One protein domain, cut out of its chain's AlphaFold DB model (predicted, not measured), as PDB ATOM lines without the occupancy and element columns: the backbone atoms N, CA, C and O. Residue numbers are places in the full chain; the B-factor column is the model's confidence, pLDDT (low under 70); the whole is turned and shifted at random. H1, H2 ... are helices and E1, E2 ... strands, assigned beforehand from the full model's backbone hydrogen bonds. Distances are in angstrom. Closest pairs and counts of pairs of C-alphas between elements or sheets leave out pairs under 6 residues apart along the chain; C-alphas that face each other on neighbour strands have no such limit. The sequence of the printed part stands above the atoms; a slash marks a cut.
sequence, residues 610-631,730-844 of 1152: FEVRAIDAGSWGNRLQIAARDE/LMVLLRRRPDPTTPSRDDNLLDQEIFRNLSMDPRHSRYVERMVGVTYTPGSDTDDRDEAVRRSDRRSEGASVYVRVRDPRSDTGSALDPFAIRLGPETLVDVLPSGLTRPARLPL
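This is residues 610 to 631 and 730 to 844 of the 1152 residues of the protein "Phage tail sheath protein FI" of Caballeronia arationis (UniProt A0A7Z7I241). Little regular structure: H2 packs on the antiparallel sheet E2-E3-E4 and the pair E1-E5, with hairpin E6-E7 at one far end. The 137 printed residues, under half in named elements, class mixed, include E1 H1 E2 E3 E4 H2 E5 H3 E6 E7 in order. The whole is compact, radius of gyration of the C-alphas 16.3 A, spanning 47 by 35 by 22 A.

Start at E1, residues 610 to 614: N 613 is 2.8 A from O 804 of E5, residues 803 to 806. E3, residues 730 to 735, and E4, residues 749 to 758, form a hairpin, with N 732 and O 753 2.8 A apart. H2, residues 768 to 772, is on their sheet, its height over the sheet 8.5 A.

Find C-alpha 610 at (32.489, -10.368, 12.245), where E1 begins; E4, 23.2 A from first to last C-alpha, ends at C-alpha 758 at (28.685, -3.821, 22.314).

Residues 632 to 729 are cut out; C-alphas 631 and 730 are 9.4 A apart. The link H2 to E5 is long. Residues 737 to 747, among others, have pLDDT under 70.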
ATOM      1  N   PHE A 610      31.157 -10.104  11.703       91.62
ATOM      2  CA  PHE A 610      32.489 -10.368  12.245       91.62
ATOM      3  C   PHE A 610      32.695 -11.874  12.419       91.62
ATOM      4  O   PHE A 610      31.740 -12.615  12.651       91.62
ATOM      5  N   GLU A 611      33.941 -12.319  12.343       93.38
ATOM      6  CA  GLU A 611      34.361 -13.676  12.685       93.38
ATOM      7  C   GLU A 611      34.619 -13.746  14.195       93.38
ATOM      8  O   GLU A 611      35.214 -12.837  14.777       93.38
ATOM      9  N   VAL A 612      34.184 -14.820  14.846       95.69
ATOM     10  CA  VAL A 612      34.601 -15.205  16.197       95.69
ATOM     11  C   VAL A 612      35.552 -16.381  16.071       95.69
ATOM     12  O   VAL A 612      35.225 -17.376  15.435       95.69
ATOM     13  N   ARG A 613      36.698 -16.305  16.732       94.75
ATOM     14  CA  ARG A 613      37.733 -17.338  16.711       94.75
ATOM     15  C   ARG A 613      38.106 -17.731  18.133       94.75
ATOM     16  O   ARG A 613      38.225 -16.865  18.999       94.75
ATOM     17  N   ALA A 614      38.307 -19.020  18.388       94.06
ATOM     18  CA  ALA A 614      38.896 -19.492  19.635       94.06
ATOM     19  C   ALA A 614      40.302 -18.894  19.805       94.06
ATOM     20  O   ALA A 614      41.075 -18.831  18.856       94.06
ATOM     21  N   ILE A 615      40.649 -18.446  21.012       90.81
ATOM     22  CA  ILE A 615      41.929 -17.756  21.256       90.81
ATOM     23  C   ILE A 615      43.159 -18.634  20.977       90.81
ATOM     24  O   ILE A 615      44.228 -18.123  20.648       90.81
ATOM     25  N   ASP A 616      42.996 -19.946  21.124       89.69
ATOM     26  CA  ASP A 616      44.039 -20.946  20.964       89.69
ATOM     27  C   ASP A 616      43.618 -21.963  19.906       89.69
ATOM     28  O   ASP A 616      42.453 -22.366  19.866       89.69
ATOM     29  N   ALA A 617      44.582 -22.425  19.111       89.38
ATOM     30  CA  ALA A 617      44.385 -23.542  18.197       89.38
ATOM     31  C   ALA A 617      44.014 -24.831  18.945       89.38
ATOM     32  O   ALA A 617      44.373 -25.001  20.123       89.38
ATOM     33  N   GLY A 618      43.288 -25.707  18.250       87.75
ATOM     34  CA  GLY A 618      42.906 -27.019  18.743       87.75
ATOM     35  C   GLY A 618      41.410 -27.308  18.725       87.75
ATOM     36  O   GLY A 618      40.557 -26.409  18.704       87.75
ATOM     37  N   SER A 619      41.086 -28.593  18.827       86.56
ATOM     38  CA  SER A 619      39.720 -29.125  18.878       86.56
ATOM     39  C   SER A 619      38.918 -28.623  20.083       86.56
ATOM     40  O   SER A 619      37.687 -28.556  20.034       86.56
ATOM     41  N   TRP A 620      39.595 -28.175  21.150       87.31
ATOM     42  CA  TRP A 620      38.960 -27.577  22.328       87.31
ATOM     43  C   TRP A 620      38.041 -26.401  21.964       87.31
ATOM     44  O   TRP A 620      37.011 -26.200  22.611       87.31
ATOM     45  N   GLY A 621      38.390 -25.637  20.919       88.50
ATOM     46  CA  GLY A 621      37.624 -24.486  20.453       88.50
ATOM     47  C   GLY A 621      36.228 -24.869  19.963       88.50
ATOM     48  O   GLY A 621      35.290 -24.090  20.133       88.50
ATOM     49  N   ASN A 622      36.043 -26.101  19.476       88.38
ATOM     50  CA  ASN A 622      34.738 -26.632  19.058       88.38
ATOM     51  C   ASN A 622      33.759 -26.761  20.244       88.38
ATOM     52  O   ASN A 622      32.559 -26.971  20.068       88.38
ATOM     53  N   ARG A 623      34.260 -26.620  21.482       85.38
ATOM     54  CA  ARG A 623      33.466 -26.638  22.718       85.38
ATOM     55  C   ARG A 623      32.842 -25.302  23.078       85.38
ATOM     56  O   ARG A 623      32.022 -25.244  24.005       85.38
ATOM     57  N   LEU A 624      33.251 -24.244  22.389       91.56
ATOM     58  CA  LEU A 624      32.744 -22.902  22.591       91.56
ATOM     59  C   LEU A 624      31.437 -22.724  21.831       91.56
ATOM     60  O   LEU A 624      31.306 -23.092  20.664       91.56
ATOM     61  N   GLN A 625      30.466 -22.126  22.507       91.94
ATOM     62  CA  GLN A 625      29.239 -21.658  21.888       91.94
ATOM     63  C   GLN A 625      29.096 -20.159  22.092       91.94
ATOM     64  O   GLN A 625      29.384 -19.632  23.168       91.94
ATOM     65  N   ILE A 626      28.603 -19.490  21.062       93.50
ATOM     66  CA  ILE A 626      28.369 -18.058  21.033       93.50
ATOM     67  C   ILE A 626      26.877 -17.812  20.934       93.50
ATOM     68  O   ILE A 626      26.186 -18.399  20.105       93.50
ATOM     69  N   ALA A 627      26.376 -16.920  21.773       92.50
ATOM     70  CA  ALA A 627      25.041 -16.374  21.629       92.50
ATOM     71  C   ALA A 627      25.143 -14.857  21.517       92.50
ATOM     72  O   ALA A 627      25.853 -14.216  22.292       92.50
ATOM     73  N   ALA A 628      24.413 -14.284  20.571       92.12
ATOM     74  CA  ALA A 628      24.280 -12.845  20.435       92.12
ATOM     75  C   ALA A 628      22.811 -12.455  20.522       92.12
ATOM     76  O   ALA A 628      21.924 -13.199  20.098       92.12
ATOM     77  N   ARG A 629      22.552 -11.289  21.102       90.19
ATOM     78  CA  ARG A 629      21.226 -10.679  21.076       90.19
ATOM     79  C   ARG A 629      21.314  -9.171  21.174       90.19
ATOM     80  O   ARG A 629      22.220  -8.644  21.819       90.19
ATOM     81  N   ASP A 630      20.311  -8.499  20.643       88.62
ATOM     82  CA  ASP A 630      20.059  -7.094  20.924       88.62
ATOM     83  C   ASP A 630      19.937  -6.872  22.435       88.62
ATOM     84  O   ASP A 630      19.232  -7.614  23.131       88.62
ATOM     85  N   GLU A 631      20.604  -5.845  22.960       88.19
ATOM     86  CA  GLU A 631      20.492  -5.515  24.375       88.19
ATOM     87  C   GLU A 631      19.146  -4.801  24.615       88.19
ATOM     88  O   GLU A 631      18.868  -3.759  24.006       88.19
ATOM     89  N   LEU A 730      27.150 -10.138  23.564       95.31
ATOM     90  CA  LEU A 730      27.805 -11.365  23.135       95.31
ATOM     91  C   LEU A 730      28.062 -12.225  24.369       95.31
ATOM     92  O   LEU A 730      28.654 -11.765  25.346       95.31
ATOM     93  N   MET A 731      27.607 -13.466  24.331       95.31
ATOM     94  CA  MET A 731      27.810 -14.452  25.379       95.31
ATOM     95  C   MET A 731      28.675 -15.580  24.830       95.31
ATOM     96  O   MET A 731      28.348 -16.156  23.794       95.31
ATOM     97  N   VAL A 732      29.758 -15.887  25.535       95.88
ATOM     98  CA  VAL A 732      30.692 -16.971  25.223       95.88
ATOM     99  C   VAL A 732      30.502 -18.051  26.274       95.88
ATOM    100  O   VAL A 732      30.566 -17.768  27.468       95.88
ATOM    101  N   LEU A 733      30.223 -19.274  25.845       92.38
ATOM    102  CA  LEU A 733      29.870 -20.396  26.710       92.38
ATOM    103  C   LEU A 733      30.869 -21.527  26.478       92.38
ATOM    104  O   LEU A 733      30.922 -22.078  25.378       92.38
ATOM    105  N   LEU A 734      31.623 -21.909  27.507       89.44
ATOM    106  CA  LEU A 734      32.492 -23.083  27.456       89.44
ATOM    107  C   LEU A 734      31.743 -24.309  27.975       89.44
ATOM    108  O   LEU A 734      31.299 -24.342  29.127       89.44
ATOM    109  N   ARG A 735      31.646 -25.351  27.151       83.75
ATOM    110  CA  ARG A 735      30.981 -26.608  27.524       83.75
ATOM    111  C   ARG A 735      31.971 -27.716  27.824       83.75
ATOM    112  O   ARG A 735      33.124 -27.676  27.391       83.75
ATOM    113  N   ARG A 736      31.519 -28.720  28.576       72.38
ATOM    114  CA  ARG A 736      32.355 -29.865  28.955       72.38
ATOM    115  C   ARG A 736      32.679 -30.777  27.773       72.38
ATOM    116  O   ARG A 736      33.852 -31.070  27.586       72.38
ATOM    117  N   ARG A 737      31.677 -31.185  26.986       67.00
ATOM    118  CA  ARG A 737      31.828 -31.993  25.761       67.00
ATOM    119  C   ARG A 737      30.617 -31.826  24.828       67.00
ATOM    120  O   ARG A 737      29.602 -32.484  25.044       67.00
ATOM    121  N   PRO A 738      30.688 -30.991  23.787       50.84
ATOM    122  CA  PRO A 738      29.888 -31.199  22.595       50.84
ATOM    123  C   PRO A 738      30.605 -32.277  21.790       50.84
ATOM    124  O   PRO A 738      31.563 -31.996  21.083       50.84
ATOM    125  N   ASP A 739      30.212 -33.529  21.968       40.31
ATOM    126  CA  ASP A 739      30.564 -34.531  20.970       40.31
ATOM    127  C   ASP A 739      29.787 -34.169  19.683       40.31
ATOM    128  O   ASP A 739      28.556 -34.061  19.733       40.31
ATOM    129  N   PRO A 740      30.478 -33.896  18.559       43.25
ATOM    130  CA  PRO A 740      29.842 -33.491  17.308       43.25
ATOM    131  C   PRO A 740      29.082 -34.635  16.613       43.25
ATOM    132  O   PRO A 740      28.295 -34.371  15.707       43.25
ATOM    133  N   THR A 741      29.278 -35.891  17.026       37.88
ATOM    134  CA  THR A 741      28.677 -37.085  16.402       37.88
ATOM    135  C   THR A 741      27.587 -37.735  17.250       37.88
ATOM    136  O   THR A 741      26.635 -38.301  16.708       37.88
ATOM    137  N   THR A 742      27.654 -37.587  18.573       36.94
ATOM    138  CA  THR A 742      26.617 -38.041  19.501       36.94
ATOM    139  C   THR A 742      26.315 -36.942  20.517       36.94
ATOM    140  O   THR A 742      27.155 -36.676  21.369       36.94
ATOM    141  N   PRO A 743      25.121 -36.311  20.511       42.00
ATOM    142  CA  PRO A 743      24.744 -35.364  21.554       42.00
ATOM    143  C   PRO A 743      24.732 -36.087  22.909       42.00
ATOM    144  O   PRO A 743      23.763 -36.754  23.281       42.00
ATOM    145  N   SER A 744      25.846 -36.026  23.637       41.12
ATOM    146  CA  SER A 744      25.943 -36.623  24.959       41.12
ATOM    147  C   SER A 744      24.997 -35.879  25.906       41.12
ATOM    148  O   SER A 744      24.749 -34.682  25.764       41.12
ATOM    149  N   ARG A 745      24.486 -36.572  26.928       41.44
ATOM    150  CA  ARG A 745      23.713 -35.945  28.016       41.44
ATOM    151  C   ARG A 745      24.514 -34.903  28.815       41.44
ATOM    152  O   ARG A 745      23.921 -34.242  29.665       41.44
ATOM    153  N   ASP A 746      25.820 -34.758  28.588       48.59
ATOM    154  CA  ASP A 746      26.721 -33.966  29.432       48.59
ATOM    155  C   ASP A 746      26.958 -32.551  28.871       48.59
ATOM    156  O   ASP A 746      28.075 -32.047  28.754       48.59
ATOM    157  N   ASP A 747      25.848 -31.880  28.565       59.00
ATOM    158  CA  ASP A 747      25.758 -30.538  27.986       59.00
ATOM    159  C   ASP A 747      26.022 -29.422  29.035       59.00
ATOM    160  O   ASP A 747      25.511 -28.300  28.970       59.00
ATOM    161  N   ASN A 748      26.812 -29.734  30.059       74.62
ATOM    162  CA  ASN A 748      27.028 -28.873  31.214       74.62
ATOM    163  C   ASN A 748      27.909 -27.664  30.858       74.62
ATOM    164  O   ASN A 748      28.963 -27.792  30.226       74.62
ATOM    165  N   LEU A 749      27.453 -26.478  31.274       82.12
ATOM    166  CA  LEU A 749      28.204 -25.229  31.180       82.12
ATOM    167  C   LEU A 749      29.330 -25.257  32.217       82.12
ATOM    168  O   LEU A 749      29.055 -25.384  33.409       82.12
ATOM    169  N   LEU A 750      30.580 -25.155  31.765       84.25
ATOM    170  CA  LEU A 750      31.740 -25.069  32.653       84.25
ATOM    171  C   LEU A 750      32.024 -23.628  33.057       84.25
ATOM    172  O   LEU A 750      32.334 -23.368  34.214       84.25
ATOM    173  N   ASP A 751      31.926 -22.713  32.096       89.12
ATOM    174  CA  ASP A 751      32.207 -21.300  32.304       89.12
ATOM    175  C   ASP A 751      31.482 -20.439  31.265       89.12
ATOM    176  O   ASP A 751      31.078 -20.938  30.208       89.12
ATOM    177  N   GLN A 752      31.308 -19.153  31.564       93.81
ATOM    178  CA  GLN A 752      30.698 -18.196  30.648       93.81
ATOM    179  C   GLN A 752      31.278 -16.788  30.779       93.81
ATOM    180  O   GLN A 752      31.499 -16.286  31.880       93.81
ATOM    181  N   GLU A 753      31.391 -16.102  29.646       95.88
ATOM    182  CA  GLU A 753      31.688 -14.673  29.568       95.88
ATOM    183  C   GLU A 753      30.507 -13.944  28.930       95.88
ATOM    184  O   GLU A 753      29.908 -14.425  27.968       95.88
ATOM    185  N   ILE A 754      30.149 -12.775  29.464       95.31
ATOM    186  CA  ILE A 754      29.059 -11.958  28.923       95.31
ATOM    187  C   ILE A 754      29.571 -10.542  28.695       95.31
ATOM    188  O   ILE A 754      29.828  -9.796  29.641       95.31
ATOM    189  N   PHE A 755      29.631 -10.145  27.432       95.62
ATOM    190  CA  PHE A 755      29.983  -8.803  26.998       95.62
ATOM    191  C   PHE A 755      28.708  -8.054  26.625       95.62
ATOM    192  O   PHE A 755      27.996  -8.442  25.706       95.62
ATOM    193  N   ARG A 756      28.391  -6.990  27.362       93.81
ATOM    194  CA  ARG A 756      27.173  -6.188  27.155       93.81
ATOM    195  C   ARG A 756      27.473  -4.855  26.494       93.81
ATOM    196  O   ARG A 756      28.591  -4.340  26.625       93.81
ATOM    197  N   ASN A 757      26.438  -4.260  25.905       93.19
ATOM    198  CA  ASN A 757      26.468  -2.923  25.314       93.19
ATOM    199  C   ASN A 757      27.563  -2.781  24.245       93.19
ATOM    200  O   ASN A 757      28.317  -1.811  24.251       93.19
ATOM    201  N   LEU A 758      27.711  -3.794  23.394       94.19
ATOM    202  CA  LEU A 758      28.685  -3.821  22.314       94.19
ATOM    203  C   LEU A 758      28.181  -3.043  21.098       94.19
ATOM    204  O   LEU A 758      26.987  -3.046  20.790       94.19
ATOM    205  N   SER A 759      29.115  -2.409  20.396       91.81
ATOM    206  CA  SER A 759      28.869  -1.673  19.158       91.81
ATOM    207  C   SER A 759      29.783  -2.167  18.039       91.81
ATOM    208  O   SER A 759      30.901  -2.616  18.289       91.81
ATOM    209  N   MET A 760      29.311  -2.042  16.799       89.81
ATOM    210  CA  MET A 760      30.070  -2.338  15.577       89.81
ATOM    211  C   MET A 760      30.767  -1.104  14.986       89.81
ATOM    212  O   MET A 760      31.304  -1.164  13.884       89.81
ATOM    213  N   ASP A 761      30.748   0.030  15.696       89.06
ATOM    214  CA  ASP A 761      31.435   1.258  15.289       89.06
ATOM    215  C   ASP A 761      32.766   1.431  16.041       89.06
ATOM    216  O   ASP A 761      32.742   1.509  17.274       89.06
ATOM    217  N   PRO A 762      33.909   1.565  15.343       87.25
ATOM    218  CA  PRO A 762      35.216   1.787  15.971       87.25
ATOM    219  C   PRO A 762      35.314   3.050  16.845       87.25
ATOM    220  O   PRO A 762      36.126   3.091  17.778       87.25
ATOM    221  N   ARG A 763      34.498   4.082  16.573       87.81
ATOM    222  CA  ARG A 763      34.446   5.338  17.354       87.81
ATOM    223  C   ARG A 763      33.778   5.151  18.714       87.81
ATOM    224  O   ARG A 763      34.007   5.950  19.620       87.81
ATOM    225  N   HIS A 764      32.957   4.114  18.856       91.75
ATOM    226  CA  HIS A 764      32.255   3.820  20.094       91.75
ATOM    227  C   HIS A 764      33.237   3.257  21.128       91.75
ATOM    228  O   HIS A 764      34.101   2.440  20.794       91.75
ATOM    229  N   SER A 765      33.113   3.645  22.401       91.75
ATOM    230  CA  SER A 765      34.032   3.168  23.451       91.75
ATOM    231  C   SER A 765      33.996   1.642  23.592       91.75
ATOM    232  O   SER A 765      35.032   1.007  23.791       91.75
ATOM    233  N   ARG A 766      32.807   1.060  23.389       93.50
ATOM    234  CA  ARG A 766      32.514  -0.381  23.461       93.50
ATOM    235  C   ARG A 766      32.502  -1.096  22.104       93.50
ATOM    236  O   ARG A 766      31.662  -1.967  21.880       93.50
ATOM    237  N   TYR A 767      33.378  -0.692  21.187       92.44
ATOM    238  CA  TYR A 767      33.574  -1.411  19.927       92.44
ATOM    239  C   TYR A 767      33.922  -2.886  20.187       92.44
ATOM    240  O   TYR A 767      34.712  -3.180  21.087       92.44
ATOM    241  N   VAL A 768      33.320  -3.804  19.425       93.12
ATOM    242  CA  VAL A 768      33.388  -5.251  19.683       93.12
ATOM    243  C   VAL A 768      34.822  -5.775  19.778       93.12
ATOM    244  O   VAL A 768      35.140  -6.459  20.749       93.12
ATOM    245  N   GLU A 769      35.707  -5.387  18.860       91.12
ATOM    246  CA  GLU A 769      37.097  -5.856  18.863       91.12
ATOM    247  C   GLU A 769      37.901  -5.302  20.035       91.12
ATOM    248  O   GLU A 769      38.697  -6.022  20.624       91.12
ATOM    249  N   ARG A 770      37.638  -4.056  20.451       90.25
ATOM    250  CA  ARG A 770      38.298  -3.461  21.623       90.25
ATOM    251  C   ARG A 770      37.857  -4.139  22.919       90.25
ATOM    252  O   ARG A 770      38.640  -4.274  23.853       90.25
ATOM    253  N   MET A 771      36.584  -4.527  23.000       94.12
ATOM    254  CA  MET A 771      36.022  -5.138  24.202       94.12
ATOM    255  C   MET A 771      36.374  -6.621  24.313       94.12
ATOM    256  O   MET A 771      36.792  -7.065  25.378       94.12
ATOM    257  N   VAL A 772      36.182  -7.394  23.246       94.62
ATOM    258  CA  VAL A 772      36.392  -8.850  23.254       94.62
ATOM    259  C   VAL A 772      37.868  -9.188  23.019       94.62
ATOM    260  O   VAL A 772      38.421 -10.027  23.732       94.62
ATOM    261  N   GLY A 773      38.514  -8.477  22.096       92.19
ATOM    262  CA  GLY A 773      39.895  -8.661  21.651       92.19
ATOM    263  C   GLY A 773      39.977  -9.032  20.170       92.19
ATOM    264  O   GLY A 773      39.103  -9.735  19.663       92.19
ATOM    265  N   VAL A 774      41.046  -8.598  19.502       91.06
ATOM    266  CA  VAL A 774      41.301  -8.797  18.061       91.06
ATOM    267  C   VAL A 774      41.861 -10.196  17.785       91.06
ATOM    268  O   VAL A 774      42.615 -10.736  18.600       91.06
ATOM    269  N   THR A 775      41.516 -10.823  16.662       86.94
ATOM    270  CA  THR A 775      42.198 -12.049  16.213       86.94
ATOM    271  C   THR A 775      43.682 -11.814  15.935       86.94
ATOM    272  O   THR A 775      44.156 -10.692  15.785       86.94
ATOM    273  N   TYR A 776      44.449 -12.895  15.925       81.81
ATOM    274  CA  TYR A 776      45.850 -12.862  15.540       81.81
ATOM    275  C   TYR A 776      46.197 -14.185  14.873       81.81
ATOM    276  O   TYR A 776      45.513 -15.202  15.064       81.81
ATOM    277  N   THR A 777      47.284 -14.170  14.119       76.69
ATOM    278  CA  THR A 777      47.901 -15.388  13.610       76.69
ATOM    279  C   THR A 777      48.844 -15.944  14.681       76.69
ATOM    280  O   THR A 777      49.761 -15.230  15.098       76.69
ATOM    281  N   PRO A 778      48.647 -17.187  15.163       68.12
ATOM    282  CA  PRO A 778      49.584 -17.821  16.089       68.12
ATOM    283  C   PRO A 778      51.021 -17.762  15.553       68.12
ATOM    284  O   PRO A 778      51.257 -18.017  14.379       68.12
ATOM    285  N   GLY A 779      51.975 -17.377  16.405       65.38
ATOM    286  CA  GLY A 779      53.380 -17.203  16.015       65.38
ATOM    287  C   GLY A 779      53.741 -15.823  15.447       65.38
ATOM    288  O   GLY A 779      54.927 -15.529  15.319       65.38
ATOM    289  N   SER A 780      52.761 -14.956  15.168       75.44
ATOM    290  CA  SER A 780      53.004 -13.559  14.789       75.44
ATOM    291  C   SER A 780      53.374 -12.685  15.997       75.44
ATOM    292  O   SER A 780      52.856 -12.873  17.102       75.44
ATOM    293  N   ASP A 781      54.233 -11.685  15.771       78.00
ATOM    294  CA  ASP A 781      54.545 -10.626  16.748       78.00
ATOM    295  C   ASP A 781      53.508  -9.491  16.749       78.00
ATOM    296  O   ASP A 781      53.527  -8.616  17.624       78.00
ATOM    297  N   THR A 782      52.598  -9.504  15.778       85.38
ATOM    298  CA  THR A 782      51.485  -8.566  15.663       85.38
ATOM    299  C   THR A 782      50.154  -9.297  15.554       85.38
ATOM    300  O   THR A 782      50.084 -10.438  15.087       85.38
ATOM    301  N   ASP A 783      49.089  -8.654  16.015       85.19
ATOM    302  CA  ASP A 783      47.730  -9.109  15.766       85.19
ATOM    303  C   ASP A 783      47.290  -8.811  14.323       85.19
ATOM    304  O   ASP A 783      48.050  -8.259  13.523       85.19
ATOM    305  N   ASP A 784      46.057  -9.182  13.974       83.50
ATOM    306  CA  ASP A 784      45.530  -8.984  12.617       83.50
ATOM    307  C   ASP A 784      45.288  -7.491  12.278       83.50
ATOM    308  O   ASP A 784      44.810  -7.175  11.188       83.50
ATOM    309  N   ARG A 785      45.610  -6.559  13.190       80.12
ATOM    310  CA  ARG A 785      45.598  -5.100  12.982       80.12
ATOM    311  C   ARG A 785      47.001  -4.496  12.924       80.12
ATOM    312  O   ARG A 785      47.132  -3.274  12.996       80.12
ATOM    313  N   ASP A 786      48.027  -5.332  12.795       84.81
ATOM    314  CA  ASP A 786      49.436  -4.944  12.857       84.81
ATOM    315  C   ASP A 786      49.839  -4.306  14.207       84.81
ATOM    316  O   ASP A 786      50.889  -3.660  14.311       84.81
ATOM    317  N   GLU A 787      49.048  -4.491  15.274       85.56
ATOM    318  CA  GLU A 787      49.396  -4.036  16.621       85.56
ATOM    319  C   GLU A 787      50.221  -5.101  17.352       85.56
ATOM    320  O   GLU A 787      49.983  -6.299  17.232       85.56
ATOM    321  N   ALA A 788      51.222  -4.680  18.128       85.88
ATOM    322  CA  ALA A 788      52.110  -5.615  18.812       85.88
ATOM    323  C   ALA A 788      51.353  -6.475  19.837       85.88
ATOM    324  O   ALA A 788      50.684  -5.952  20.733       85.88
ATOM    325  N   VAL A 789      51.531  -7.798  19.775       85.94
ATOM    326  CA  VAL A 789      50.937  -8.701  20.768       85.94
ATOM    327  C   VAL A 789      51.610  -8.551  22.134       85.94
ATOM    328  O   VAL A 789      52.776  -8.154  22.264       85.94
ATOM    329  N   ARG A 790      50.890  -8.906  23.204       85.00
ATOM    330  CA  ARG A 790      51.443  -8.883  24.563       85.00
ATOM    331  C   ARG A 790      52.632  -9.834  24.659       85.00
ATOM    332  O   ARG A 790      52.523 -11.029  24.407       85.00
ATOM    333  N   ARG A 791      53.775  -9.320  25.118       76.31
ATOM    334  CA  ARG A 791      55.035 -10.087  25.191       76.31
ATOM    335  C   ARG A 791      54.984 -11.308  26.117       76.31
ATOM    336  O   ARG A 791      55.791 -12.214  25.961       76.31
ATOM    337  N   SER A 792      54.089 -11.318  27.108       79.00
ATOM    338  CA  SER A 792      54.014 -12.380  28.123       79.00
ATOM    339  C   SER A 792      53.335 -13.662  27.645       79.00
ATOM    340  O   SER A 792      53.615 -14.725  28.189       79.00
ATOM    341  N   ASP A 793      52.410 -13.563  26.691       80.81
ATOM    342  CA  ASP A 793      51.590 -14.683  26.211       80.81
ATOM    343  C   ASP A 793      51.432 -14.707  24.681       80.81
ATOM    344  O   ASP A 793      50.727 -15.574  24.176       80.81
ATOM    345  N   ARG A 794      52.091 -13.785  23.957       79.00
ATOM    346  CA  ARG A 794      51.981 -13.557  22.503       79.00
ATOM    347  C   ARG A 794      50.531 -13.447  22.014       79.00
ATOM    348  O   ARG A 794      50.185 -13.949  20.953       79.00
ATOM    349  N   ARG A 795      49.666 -12.791  22.795       83.00
ATOM    350  CA  ARG A 795      48.241 -12.606  22.465       83.00
ATOM    351  C   ARG A 795      47.855 -11.135  22.388       83.00
ATOM    352  O   ARG A 795      48.337 -10.320  23.177       83.00
ATOM    353  N   SER A 796      46.895 -10.825  21.523       84.12
ATOM    354  CA  SER A 796      46.241  -9.514  21.454       84.12
ATOM    355  C   SER A 796      45.572  -9.121  22.781       84.12
ATOM    356  O   SER A 796      45.190  -9.979  23.604       84.12
ATOM    357  N   GLU A 797      45.446  -7.811  23.002       84.06
ATOM    358  CA  GLU A 797      44.667  -7.261  24.112       84.06
ATOM    359  C   GLU A 797      43.166  -7.537  23.924       84.06
ATOM    360  O   GLU A 797      42.669  -7.701  22.811       84.06
ATOM    361  N   GLY A 798      42.432  -7.643  25.033       86.38
ATOM    362  CA  GLY A 798      41.002  -7.948  25.029       86.38
ATOM    363  C   GLY A 798      40.533  -8.510  26.364       86.38
ATOM    364  O   GLY A 798      41.331  -9.054  27.131       86.38
ATOM    365  N   ALA A 799      39.239  -8.371  26.661       91.00
ATOM    366  CA  ALA A 799      38.683  -8.851  27.924       91.00
ATOM    367  C   ALA A 799      38.273 -10.333  27.895       91.00
ATOM    368  O   ALA A 799      38.061 -10.895  28.966       91.00
ATOM    369  N   SER A 800      38.157 -10.968  26.720       93.44
ATOM    370  CA  SER A 800      37.831 -12.398  26.645       93.44
ATOM    371  C   SER A 800      39.042 -13.278  26.929       93.44
ATOM    372  O   SER A 800      40.158 -12.996  26.482       93.44
ATOM    373  N   VAL A 801      38.824 -14.384  27.637       90.19
ATOM    374  CA  VAL A 801      39.825 -15.443  27.835       90.19
ATOM    375  C   VAL A 801      39.644 -16.626  26.883       90.19
ATOM    376  O   VAL A 801      40.518 -17.488  26.843       90.19
ATOM    377  N   TYR A 802      38.542 -16.677  26.126       92.19
ATOM    378  CA  TYR A 802      38.195 -17.817  25.269       92.19
ATOM    379  C   TYR A 802      38.204 -17.507  23.780       92.19
ATOM    380  O   TYR A 802      38.558 -18.383  22.990       92.19
ATOM    381  N   VAL A 803      37.811 -16.297  23.387       95.06
ATOM    382  CA  VAL A 803      37.651 -15.941  21.978       95.06
ATOM    383  C   VAL A 803      38.300 -14.611  21.639       95.06
ATOM    384  O   VAL A 803      38.578 -13.767  22.493       95.06
ATOM    385  N   ARG A 804      38.535 -14.436  20.351       93.75
ATOM    386  CA  ARG A 804      38.872 -13.182  19.697       93.75
ATOM    387  C   ARG A 804      37.907 -12.959  18.548       93.75
ATOM    388  O   ARG A 804      37.246 -13.898  18.104       93.75
ATOM    389  N   VAL A 805      37.784 -11.718  18.109       94.25
ATOM    390  CA  VAL A 805      36.879 -11.340  17.029       94.25
ATOM    391  C   VAL A 805      37.609 -10.549  15.962       94.25
ATOM    392  O   VAL A 805      38.562  -9.830  16.267       94.25
ATOM    393  N   ARG A 806      37.143 -10.682  14.725       90.62
ATOM    394  CA  ARG A 806      37.650  -9.940  13.576       90.62
ATOM    395  C   ARG A 806      36.506  -9.343  12.792       90.62
ATOM    396  O   ARG A 806      35.622 -10.063  12.343       90.62
ATOM    397  N   ASP A 807      36.529  -8.039  12.600       88.94
ATOM    398  CA  ASP A 807      35.623  -7.319  11.723       88.94
ATOM    399  C   ASP A 807      36.211  -7.283  10.301       88.94
ATOM    400  O   ASP A 807      37.063  -6.437  10.023       88.94
ATOM    401  N   PRO A 808      35.775  -8.148   9.365       80.75
ATOM    402  CA  PRO A 808      36.408  -8.284   8.050       80.75
ATOM    403  C   PRO A 808      36.321  -7.010   7.198       80.75
ATOM    404  O   PRO A 808      37.137  -6.779   6.307       80.75
ATOM    405  N   ARG A 809      35.345  -6.129   7.461       76.56
ATOM    406  CA  ARG A 809      35.237  -4.852   6.734       76.56
ATOM    407  C   ARG A 809      36.365  -3.892   7.082       76.56
ATOM    408  O   ARG A 809      36.623  -2.951   6.335       76.56
ATOM    409  N   SER A 810      37.024  -4.121   8.206       69.31
ATOM    410  CA  SER A 810      38.114  -3.288   8.676       69.31
ATOM    411  C   SER A 810      39.431  -3.492   7.924       69.31
ATOM    412  O   SER A 810      40.264  -2.589   7.930       69.31
ATOM    413  N   ASP A 811      39.574  -4.624   7.228       62.03
ATOM    414  CA  ASP A 811      40.799  -5.044   6.539       62.03
ATOM    415  C   ASP A 811      40.953  -4.446   5.129       62.03
ATOM    416  O   ASP A 811      42.031  -4.480   4.541       62.03
ATOM    417  N   THR A 812      39.883  -3.904   4.540       55.81
ATOM    418  CA  THR A 812      39.836  -3.589   3.096       55.81
ATOM    419  C   THR A 812      40.669  -2.379   2.648       55.81
ATOM    420  O   THR A 812      40.615  -2.016   1.473       55.81
ATOM    421  N   GLY A 813      41.431  -1.718   3.529       50.78
ATOM    422  CA  GLY A 813      42.250  -0.532   3.207       50.78
ATOM    423  C   GLY A 813      41.451   0.717   2.786       50.78
ATOM    424  O   GLY A 813      41.937   1.843   2.888       50.78
ATOM    425  N   SER A 814      40.196   0.539   2.374       48.78
ATOM    426  CA  SER A 814      39.123   1.518   2.433       48.78
ATOM    427  C   SER A 814      38.788   1.720   3.902       48.78
ATOM    428  O   SER A 814      38.434   0.760   4.581       48.78
ATOM    429  N   ALA A 815      38.885   2.952   4.405       51.38
ATOM    430  CA  ALA A 815      38.336   3.281   5.712       51.38
ATOM    431  C   ALA A 815      36.926   2.676   5.800       51.38
ATOM    432  O   ALA A 815      36.096   2.966   4.935       51.38
ATOM    433  N   LEU A 816      36.681   1.806   6.794       61.00
ATOM    434  CA  LEU A 816      35.324   1.472   7.231       61.00
ATOM    435  C   LEU A 816      34.523   2.757   7.134       61.00
ATOM    436  O   LEU A 816      34.975   3.725   7.739       61.00
ATOM    437  N   ASP A 817      33.414   2.800   6.392       72.62
ATOM    438  CA  ASP A 817      32.551   3.972   6.470       72.62
ATOM    439  C   ASP A 817      32.053   4.030   7.922       72.62
ATOM    440  O   ASP A 817      31.160   3.262   8.296       72.62
ATOM    441  N   PRO A 818      32.648   4.877   8.788       68.50
ATOM    442  CA  PRO A 818      32.313   4.853  10.201       68.50
ATOM    443  C   PRO A 818      30.903   5.422  10.397       68.50
ATOM    444  O   PRO A 818      30.321   5.309  11.473       68.50
ATOM    445  N   PHE A 819      30.349   6.044   9.356       75.38
ATOM    446  CA  PHE A 819      29.031   6.639   9.325       75.38
ATOM    447  C   PHE A 819      27.955   5.626   8.912       75.38
ATOM    448  O   PHE A 819      26.778   5.873   9.173       75.38
ATOM    449  N   ALA A 820      28.333   4.459   8.374       80.50
ATOM    450  CA  ALA A 820      27.392   3.397   8.052       80.50
ATOM    451  C   ALA A 820      26.707   2.847   9.317       80.50
ATOM    452  O   ALA A 820      27.315   2.627  10.375       80.50
ATOM    453  N   ILE A 821      25.402   2.599   9.207       83.62
ATOM    454  CA  ILE A 821      24.634   1.958  10.272       83.62
ATOM    455  C   ILE A 821      24.946   0.466  10.240       83.62
ATOM    456  O   ILE A 821      24.589  -0.241   9.308       83.62
ATOM    457  N   ARG A 822      25.606  -0.008  11.294       84.44
ATOM    458  CA  ARG A 822      25.894  -1.421  11.516       84.44
ATOM    459  C   ARG A 822      25.266  -1.829  12.833       84.44
ATOM    460  O   ARG A 822      25.694  -1.367  13.892       84.44
ATOM    461  N   LEU A 823      24.218  -2.640  12.754       83.31
ATOM    462  CA  LEU A 823      23.643  -3.274  13.930       83.31
ATOM    463  C   LEU A 823      24.543  -4.415  14.412       83.31
ATOM    464  O   LEU A 823      25.456  -4.851  13.710       83.31
ATOM    465  N   GLY A 824      24.290  -4.871  15.637       86.38
ATOM    466  CA  GLY A 824      24.889  -6.102  16.135       86.38
ATOM    467  C   GLY A 824      24.463  -7.336  15.328       86.38
ATOM    468  O   GLY A 824      23.652  -7.228  14.400       86.38
ATOM    469  N   PRO A 825      24.996  -8.513  15.692       90.19
ATOM    470  CA  PRO A 825      24.642  -9.762  15.040       90.19
ATOM    471  C   PRO A 825      23.137 -10.038  15.068       90.19
ATOM    472  O   PRO A 825      22.431  -9.597  15.982       90.19
ATOM    473  N   GLU A 826      22.660 -10.820  14.101       86.94
ATOM    474  CA  GLU A 826      21.287 -11.319  14.079       86.94
ATOM    475  C   GLU A 826      20.930 -11.993  15.410       86.94
ATOM    476  O   GLU A 826      21.621 -12.887  15.904       86.94
ATOM    477  N   THR A 827      19.833 -11.530  16.014       87.69
ATOM    478  CA  THR A 827      19.352 -12.066  17.287       87.69
ATOM    479  C   THR A 827      18.521 -13.311  17.020       87.69
ATOM    480  O   THR A 827      17.323 -13.229  16.758       87.69
ATOM    481  N   LEU A 828      19.161 -14.472  17.102       87.94
ATOM    482  CA  LEU A 828      18.492 -15.762  16.989       87.94
ATOM    483  C   LEU A 828      18.020 -16.255  18.363       87.94
ATOM    484  O   LEU A 828      18.704 -16.072  19.375       87.94
ATOM    485  N   VAL A 829      16.855 -16.906  18.405       88.44
ATOM    486  CA  VAL A 829      16.265 -17.447  19.638       88.44
ATOM    487  C   VAL A 829      15.889 -18.919  19.497       88.44
ATOM    488  O   VAL A 829      15.293 -19.325  18.509       88.44
ATOM    489  N   ASP A 830      16.204 -19.720  20.511       84.38
ATOM    490  CA  ASP A 830      15.668 -21.071  20.670       84.38
ATOM    491  C   ASP A 830      14.327 -21.002  21.398       84.38
ATOM    492  O   ASP A 830      14.236 -20.371  22.456       84.38
ATOM    493  N   VAL A 831      13.328 -21.730  20.904       81.38
ATOM    494  CA  VAL A 831      12.090 -22.011  21.641       81.38
ATOM    495  C   VAL A 831      12.254 -23.345  22.371       81.38
ATOM    496  O   VAL A 831      12.511 -24.382  21.763       81.38
ATOM    497  N   LEU A 832      12.146 -23.327  23.697       80.00
ATOM    498  CA  LEU A 832      12.224 -24.522  24.538       80.00
ATOM    499  C   LEU A 832      10.900 -25.305  24.495       80.00
ATOM    500  O   LEU A 832       9.858 -24.710  24.226       80.00
ATOM    501  N   PRO A 833      10.881 -26.601  24.874       80.56
ATOM    502  CA  PRO A 833       9.641 -27.383  24.955       80.56
ATOM    503  C   PRO A 833       8.554 -26.769  25.853       80.56
ATOM    504  O   PRO A 833       7.380 -27.080  25.707       80.56
ATOM    505  N   SER A 834       8.934 -25.890  26.786       79.81
ATOM    506  CA  SER A 834       8.017 -25.129  27.642       79.81
ATOM    507  C   SER A 834       7.381 -23.906  26.964       79.81
ATOM    508  O   SER A 834       6.617 -23.195  27.612       79.81
ATOM    509  N   GLY A 835       7.735 -23.604  25.712       79.94
ATOM    510  CA  GLY A 835       7.357 -22.377  25.003       79.94
ATOM    511  C   GLY A 835       8.189 -21.145  25.384       79.94
ATOM    512  O   GLY A 835       8.034 -20.088  24.780       79.94
ATOM    513  N   LEU A 836       9.093 -21.258  26.366       84.81
ATOM    514  CA  LEU A 836      10.010 -20.175  26.725       84.81
ATOM    515  C   LEU A 836      11.093 -20.005  25.663       84.81
ATOM    516  O   LEU A 836      11.626 -20.992  25.159       84.81
ATOM    517  N   THR A 837      11.481 -18.763  25.388       84.62
ATOM    518  CA  THR A 837      12.566 -18.462  24.454       84.62
ATOM    519  C   THR A 837      13.872 -18.152  25.177       84.62
ATOM    520  O   THR A 837      13.893 -17.623  26.292       84.62
ATOM    521  N   ARG A 838      14.995 -18.482  24.543       87.62
ATOM    522  CA  ARG A 838      16.342 -18.089  24.984       87.62
ATOM    523  C   ARG A 838      17.205 -17.723  23.775       87.62
ATOM    524  O   ARG A 838      16.885 -18.169  22.683       87.62
ATOM    525  N   PRO A 839      18.311 -16.978  23.937       87.88
ATOM    526  CA  PRO A 839      19.248 -16.743  22.840       87.88
ATOM    527  C   PRO A 839      19.795 -18.061  22.284       87.88
ATOM    528  O   PRO A 839      20.174 -18.944  23.062       87.88
ATOM    529  N   ALA A 840      19.821 -18.176  20.959       89.44
ATOM    530  CA  ALA A 840      20.373 -19.326  20.259       89.44
ATOM    531  C   ALA A 840      21.869 -19.464  20.550       89.44
ATOM    532  O   ALA A 840      22.598 -18.471  20.604       89.44
ATOM    533  N   ARG A 841      22.324 -20.702  20.741       88.44
ATOM    534  CA  ARG A 841      23.725 -21.015  21.042       88.44
ATOM    535  C   ARG A 841      24.382 -21.629  19.815       88.44
ATOM    536  O   ARG A 841      24.099 -22.772  19.471       88.44
ATOM    537  N   LEU A 842      25.257 -20.869  19.175       88.50
ATOM    538  CA  LEU A 842      25.917 -21.237  17.929       88.50
ATOM    539  C   LEU A 842      27.314 -21.798  18.234       88.50
ATOM    540  O   LEU A 842      28.116 -21.082  18.833       88.50
ATOM    541  N   PRO A 843      27.630 -23.054  17.878       88.12
ATOM    542  CA  PRO A 843      28.953 -23.615  18.119       88.12
ATOM    543  C   PRO A 843      30.007 -22.999  17.192       88.12
ATOM    544  O   PRO A 843      29.717 -22.684  16.034       88.12
ATOM    545  N   LEU A 844      31.231 -22.867  17.705       91.31
ATOM    546  CA  LEU A 844      32.428 -22.757  16.872       91.31
ATOM    547  C   LEU A 844      32.755 -24.132  16.273       91.31
ATOM    548  O   LEU A 844      32.432 -25.166  16.859       91.31
TER     549      LEU A 844